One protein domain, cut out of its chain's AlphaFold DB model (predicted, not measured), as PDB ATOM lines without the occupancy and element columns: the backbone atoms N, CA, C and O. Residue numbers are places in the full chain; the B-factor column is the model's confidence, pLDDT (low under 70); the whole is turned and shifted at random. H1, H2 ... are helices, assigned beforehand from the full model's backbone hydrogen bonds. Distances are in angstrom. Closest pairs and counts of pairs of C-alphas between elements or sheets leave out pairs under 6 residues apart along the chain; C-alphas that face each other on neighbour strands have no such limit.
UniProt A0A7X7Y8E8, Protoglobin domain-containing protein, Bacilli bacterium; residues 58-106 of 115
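This is residues 58 to 106 of the 115 residues of the protein "Protoglobin domain-containing protein" of Bacilli bacterium (UniProt A0A7X7Y8E8). The longest helix, H3, has H1 packed on it at a steep slant, and H2 joins the two past one end, in contact with H1 but not with H3. At the other end the tail, residues 96 to 106, sticks out. The printed part has 49 residues with three named helices, H1, H2, H3 in that order, and no named strand: all helix. It is loose, radius of gyration of the C-alphas 12.6 A, and elongated, spanning 36 by 22 by 17 A.

Start at H3, residues 84 to 98, and look from Ile 88 to Ala 61 in H1, residues 58 to 70: these helices touch, their closest C-alphas 5.5 A apart. They run opposite ways at a steep tilt of 55 degrees. H1 touches H2, residues 72 to 81, only at the corner by their link, with residues 68 to 69 alone; the closest C-alphas, of Met 69 and Arg 75, are 4.7 A apart. Their tilt is steep, 60 degrees, opposite ways. H2 and H3 are apart. In H1, H2 and H3 every O i to N i+4 pair is within hydrogen-bond range.

Find C-alpha 84 at (37.905, 21.132, -7.268); from there H3 runs 20.8 A to C-alpha 98. H1 begins at (37.722, 24.648, 4.032) and measures 18.6 A; H2 measures 14.3 A.

The C-alphas farthest apart, of Ala 72 and Asp 104, are 36.7 A apart. Both links are tight, and the printed part has no cut. No printed residue is under pLDDT 70.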
ATOM      1  N   GLU A  58      37.567  24.213   5.424       96.31
ATOM      2  CA  GLU A  58      37.722  24.648   4.032       96.31
ATOM      3  C   GLU A  58      39.177  25.039   3.711       96.31
ATOM      4  O   GLU A  58      39.710  24.700   2.652       96.31
ATOM      5  N   SER A  59      39.863  25.714   4.637       97.81
ATOM      6  CA  SER A  59      41.279  26.089   4.490       97.81
ATOM      7  C   SER A  59      42.184  24.853   4.412       97.81
ATOM      8  O   SER A  59      43.081  24.773   3.564       97.81
ATOM      9  N   ILE A  60      41.913  23.847   5.248       97.50
ATOM     10  CA  ILE A  60      42.605  22.554   5.236       97.50
ATOM     11  C   ILE A  60      42.332  21.825   3.914       97.50
ATOM     12  O   ILE A  60      43.282  21.372   3.271       97.50
ATOM     13  N   ALA A  61      41.073  21.764   3.468       96.88
ATOM     14  CA  ALA A  61      40.693  21.143   2.197       96.88
ATOM     15  C   ALA A  61      41.406  21.796   1.003       96.88
ATOM     16  O   ALA A  61      41.953  21.102   0.141       96.88
ATOM     17  N   ASN A  62      41.486  23.127   0.998       98.00
ATOM     18  CA  ASN A  62      42.190  23.899  -0.019       98.00
ATOM     19  C   ASN A  62      43.689  23.612  -0.052       98.00
ATOM     20  O   ASN A  62      44.261  23.353  -1.115       98.00
ATOM     21  N   ARG A  63      44.342  23.610   1.113       97.81
ATOM     22  CA  ARG A  63      45.764  23.253   1.210       97.81
ATOM     23  C   ARG A  63      46.011  21.823   0.749       97.81
ATOM     24  O   ARG A  63      46.993  21.570   0.056       97.81
ATOM     25  N   HIS A  64      45.114  20.902   1.086       97.12
ATOM     26  CA  HIS A  64      45.224  19.517   0.654       97.12
ATOM     27  C   HIS A  64      45.070  19.378  -0.867       97.12
ATOM     28  O   HIS A  64      45.909  18.743  -1.504       97.12
ATOM     29  N   TYR A  65      44.096  20.059  -1.477       97.50
ATOM     30  CA  TYR A  65      43.976  20.147  -2.937       97.50
ATOM     31  C   TYR A  65      45.268  20.656  -3.588       97.50
ATOM     32  O   TYR A  65      45.784  20.038  -4.520       97.50
ATOM     33  N   GLN A  66      45.845  21.742  -3.065       97.81
ATOM     34  CA  GLN A  66      47.103  22.281  -3.583       97.81
ATOM     35  C   GLN A  66      48.243  21.259  -3.517       97.81
ATOM     36  O   GLN A  66      49.072  21.226  -4.423       97.81
ATOM     37  N   LEU A  67      48.297  20.420  -2.477       96.56
ATOM     38  CA  LEU A  67      49.276  19.334  -2.383       96.56
ATOM     39  C   LEU A  67      49.047  18.267  -3.459       96.56
ATOM     40  O   LEU A  67      50.006  17.901  -4.135       96.56
ATOM     41  N   ILE A  68      47.801  17.838  -3.677       96.44
ATOM     42  CA  ILE A  68      47.448  16.877  -4.739       96.44
ATOM     43  C   ILE A  68      47.860  17.421  -6.109       96.44
ATOM     44  O   ILE A  68      48.391  16.687  -6.940       96.44
ATOM     45  N   MET A  69      47.669  18.721  -6.347       97.56
ATOM     46  CA  MET A  69      48.026  19.339  -7.622       97.56
ATOM     47  C   MET A  69      49.540  19.462  -7.836       97.56
ATOM     48  O   MET A  69      49.955  19.689  -8.970       97.56
ATOM     49  N   LYS A  70      50.394  19.334  -6.810       97.25
ATOM     50  CA  LYS A  70      51.848  19.530  -6.969       97.25
ATOM     51  C   LYS A  70      52.518  18.429  -7.787       97.25
ATOM     52  O   LYS A  70      53.313  18.765  -8.662       97.25
ATOM     53  N   ALA A  71      52.207  17.161  -7.526       95.44
ATOM     54  CA  ALA A  71      52.763  16.040  -8.283       95.44
ATOM     55  C   ALA A  71      51.921  15.756  -9.536       95.44
ATOM     56  O   ALA A  71      50.700  15.925  -9.526       95.44
ATOM     57  N   ALA A  72      52.577  15.383 -10.635       96.56
ATOM     58  CA  ALA A  72      51.913  15.208 -11.926       96.56
ATOM     59  C   ALA A  72      50.953  14.012 -11.896       96.56
ATOM     60  O   ALA A  72      49.819  14.115 -12.355       96.56
ATOM     61  N   GLU A  73      51.383  12.925 -11.267       96.56
ATOM     62  CA  GLU A  73      50.664  11.662 -11.166       96.56
ATOM     63  C   GLU A  73      49.368  11.824 -10.360       96.56
ATOM     64  O   GLU A  73      48.290  11.421 -10.795       96.56
ATOM     65  N   THR A  74      49.437  12.483  -9.200       96.12
ATOM     66  CA  THR A  74      48.251  12.732  -8.364       96.12
ATOM     67  C   THR A  74      47.315  13.758  -8.991       96.12
ATOM     68  O   THR A  74      46.096  13.639  -8.855       96.12
ATOM     69  N   ARG A  75      47.860  14.749  -9.707       97.88
ATOM     70  CA  ARG A  75      47.071  15.726 -10.464       97.88
ATOM     71  C   ARG A  75      46.271  15.053 -11.574       97.88
ATOM     72  O   ARG A  75      45.084  15.341 -11.698       97.88
ATOM     73  N   GLU A  76      46.897  14.172 -12.347       97.88
ATOM     74  CA  GLU A  76      46.242  13.446 -13.438       97.88
ATOM     75  C   GLU A  76      45.096  12.573 -12.913       97.88
ATOM     76  O   GLU A  76      43.967  12.677 -13.395       97.88
ATOM     77  N   ILE A  77      45.346  11.788 -11.859       97.06
ATOM     78  CA  ILE A  77      44.309  10.971 -11.207       97.06
ATOM     79  C   ILE A  77      43.141  11.848 -10.752       97.06
ATOM     80  O   ILE A  77      41.979  11.537 -11.023       97.06
ATOM     81  N   PHE A  78      43.439  12.962 -10.082       97.31
ATOM     82  CA  PHE A  78      42.416  13.870  -9.581       97.31
ATOM     83  C   PHE A  78      41.565  14.450 -10.711       97.31
ATOM     84  O   PHE A  78      40.341  14.401 -10.631       97.31
ATOM     85  N   GLN A  79      42.200  14.970 -11.764       96.38
ATOM     86  CA  GLN A  79      41.514  15.598 -12.897       96.38
ATOM     87  C   GLN A  79      40.637  14.610 -13.677       96.38
ATOM     88  O   GLN A  79      39.625  15.017 -14.242       96.38
ATOM     89  N   ASN A  80      40.987  13.321 -13.665       97.50
ATOM     90  CA  ASN A  80      40.203  12.264 -14.302       97.50
ATOM     91  C   ASN A  80      39.022  11.777 -13.443       97.50
ATOM     92  O   ASN A  80      38.039  11.279 -13.988       97.50
ATOM     93  N   ALA A  81      39.106  11.895 -12.114       95.50
ATOM     94  CA  ALA A  81      38.126  11.313 -11.193       95.50
ATOM     95  C   ALA A  81      37.171  12.337 -10.554       95.50
ATOM     96  O   ALA A  81      36.066  11.982 -10.133       95.50
ATOM     97  N   THR A  82      37.584  13.599 -10.425       96.12
ATOM     98  CA  THR A  82      36.820  14.617  -9.698       96.12
ATOM     99  C   THR A  82      37.165  16.042 -10.148       96.12
ATOM    100  O   THR A  82      37.986  16.272 -11.030       96.12
ATOM    101  N   ALA A  83      36.504  17.021  -9.536       96.44
ATOM    102  CA  ALA A  83      36.738  18.442  -9.739       96.44
ATOM    103  C   ALA A  83      36.969  19.138  -8.395       96.44
ATOM    104  O   ALA A  83      36.577  18.625  -7.344       96.44
ATOM    105  N   TYR A  84      37.580  20.323  -8.444       97.19
ATOM    106  CA  TYR A  84      37.905  21.132  -7.268       97.19
ATOM    107  C   TYR A  84      36.695  21.331  -6.340       97.19
ATOM    108  O   TYR A  84      36.755  20.905  -5.193       97.19
ATOM    109  N   ASP A  85      35.570  21.856  -6.840       97.25
ATOM    110  CA  ASP A  85      34.402  22.155  -5.994       97.25
ATOM    111  C   ASP A  85      33.848  20.900  -5.307       97.25
ATOM    112  O   ASP A  85      33.537  20.895  -4.115       97.25
ATOM    113  N   ARG A  86      33.778  19.788  -6.050       95.31
ATOM    114  CA  ARG A  86      33.334  18.500  -5.506       95.31
ATOM    115  C   ARG A  86      34.285  18.009  -4.417       95.31
ATOM    116  O   ARG A  86      33.829  17.510  -3.392       95.31
ATOM    117  N   TRP A  87      35.588  18.149  -4.637       95.38
ATOM    118  CA  TRP A  87      36.607  17.742  -3.680       95.38
ATOM    119  C   TRP A  87      36.568  18.567  -2.399       95.38
ATOM    120  O   TRP A  87      36.542  17.986  -1.318       95.38
ATOM    121  N   ILE A  88      36.517  19.897  -2.511       97.69
ATOM    122  CA  ILE A  88      36.448  20.788  -1.347       97.69
ATOM    123  C   ILE A  88      35.226  20.447  -0.497       97.69
ATOM    124  O   ILE A  88      35.365  20.273   0.714       97.69
ATOM    125  N   ASN A  89      34.063  20.243  -1.118       95.75
ATOM    126  CA  ASN A  89      32.837  19.897  -0.400       95.75
ATOM    127  C   ASN A  89      32.938  18.548   0.330       95.75
ATOM    128  O   ASN A  89      32.607  18.452   1.516       95.75
ATOM    129  N   VAL A  90      33.412  17.501  -0.356       93.56
ATOM    130  CA  VAL A  90      33.530  16.156   0.234       93.56
ATOM    131  C   VAL A  90      34.579  16.135   1.342       93.56
ATOM    132  O   VAL A  90      34.316  15.608   2.421       93.56
ATOM    133  N   PHE A  91      35.744  16.738   1.111       95.12
ATOM    134  CA  PHE A  91      36.838  16.728   2.078       95.12
ATOM    135  C   PHE A  91      36.515  17.570   3.320       95.12
ATOM    136  O   PHE A  91      36.791  17.144   4.438       95.12
ATOM    137  N   THR A  92      35.856  18.719   3.151       96.19
ATOM    138  CA  THR A  92      35.350  19.529   4.273       96.19
ATOM    139  C   THR A  92      34.333  18.741   5.099       96.19
ATOM    140  O   THR A  92      34.430  18.695   6.323       96.19
ATOM    141  N   SER A  93      33.397  18.049   4.439       92.56
ATOM    142  CA  SER A  93      32.421  17.193   5.130       92.56
ATOM    143  C   SER A  93      33.105  16.066   5.905       92.56
ATOM    144  O   SER A  93      32.736  15.790   7.041       92.56
ATOM    145  N   TYR A  94      34.138  15.456   5.323       91.94
ATOM    146  CA  TYR A  94      34.950  14.441   5.991       91.94
ATOM    147  C   TYR A  94      35.647  14.981   7.251       91.94
ATOM    148  O   TYR A  94      35.591  14.338   8.298       91.94
ATOM    149  N   LEU A  95      36.251  16.173   7.189       93.38
ATOM    150  CA  LEU A  95      36.878  16.809   8.356       93.38
ATOM    151  C   LEU A  95      35.863  17.091   9.472       93.38
ATOM    152  O   LEU A  95      36.154  16.847  10.642       93.38
ATOM    153  N   ASN A  96      34.662  17.544   9.114       91.19
ATOM    154  CA  ASN A  96      33.592  17.797  10.078       91.19
ATOM    155  C   ASN A  96      33.096  16.505  10.747       91.19
ATOM    156  O   ASN A  96      32.820  16.498  11.945       91.19
ATOM    157  N   GLU A  97      33.010  15.402   9.998       89.50
ATOM    158  CA  GLU A  97      32.671  14.083  10.550       89.50
ATOM    159  C   GLU A  97      33.764  13.567  11.491       89.50
ATOM    160  O   GLU A  97      33.449  13.028  12.550       89.50
ATOM    161  N   LEU A  98      35.038  13.774  11.148       88.69
ATOM    162  CA  LEU A  98      36.168  13.427  12.013       88.69
ATOM    163  C   LEU A  98      36.134  14.228  13.324       88.69
ATOM    164  O   LEU A  98      36.347  13.670  14.398       88.69
ATOM    165  N   ALA A  99      35.779  15.512  13.251       91.25
ATOM    166  CA  ALA A  99      35.639  16.392  14.410       91.25
ATOM    167  C   ALA A  99      34.470  16.022  15.345       91.25
ATOM    168  O   ALA A  99      34.389  16.544  16.457       91.25
ATOM    169  N   ARG A 100      33.560  15.126  14.928       88.75
ATOM    170  CA  ARG A 100      32.519  14.575  15.811       88.75
ATOM    171  C   ARG A 100      33.118  13.726  16.934       88.75
ATOM    172  O   ARG A 100      32.512  13.661  17.994       88.75
ATOM    173  N   ALA A 101      34.292  13.127  16.703       87.88
ATOM    174  CA  ALA A 101      34.985  12.262  17.655       87.88
ATOM    175  C   ALA A 101      34.132  11.077  18.153       87.88
ATOM    176  O   ALA A 101      34.191  10.695  19.316       87.88
ATOM    177  N   GLU A 102      33.337  10.487  17.260       87.38
ATOM    178  CA  GLU A 102      32.485   9.333  17.556       87.38
ATOM    179  C   GLU A 102      32.717   8.236  16.514       87.38
ATOM    180  O   GLU A 102      32.591   8.476  15.308       87.38
ATOM    181  N   ILE A 103      33.000   7.018  16.983       84.44
ATOM    182  CA  ILE A 103      33.154   5.830  16.139       84.44
ATOM    183  C   ILE A 103      31.889   4.979  16.273       84.44
ATOM    184  O   ILE A 103      31.767   4.143  17.164       84.44
ATOM    185  N   ASP A 104      30.929   5.217  15.382       83.69
ATOM    186  CA  ASP A 104      29.694   4.437  15.279       83.69
ATOM    187  C   ASP A 104      29.571   3.736  13.917       83.69
ATOM    188  O   ASP A 104      30.342   3.972  12.983       83.69
ATOM    189  N   ASP A 105      28.557   2.881  13.778       81.50
ATOM    190  CA  ASP A 105      28.310   2.129  12.543       81.50
ATOM    191  C   ASP A 105      28.132   3.037  11.320       81.50
ATOM    192  O   ASP A 105      28.467   2.654  10.197       81.50
ATOM    193  N   THR A 106      27.580   4.237  11.514       82.44
ATOM    194  CA  THR A 106      27.376   5.205  10.430       82.44
ATOM    195  C   THR A 106      28.715   5.754   9.957       82.44
ATOM    196  O   THR A 106      28.961   5.817   8.751       82.44
TER     197      THR A 106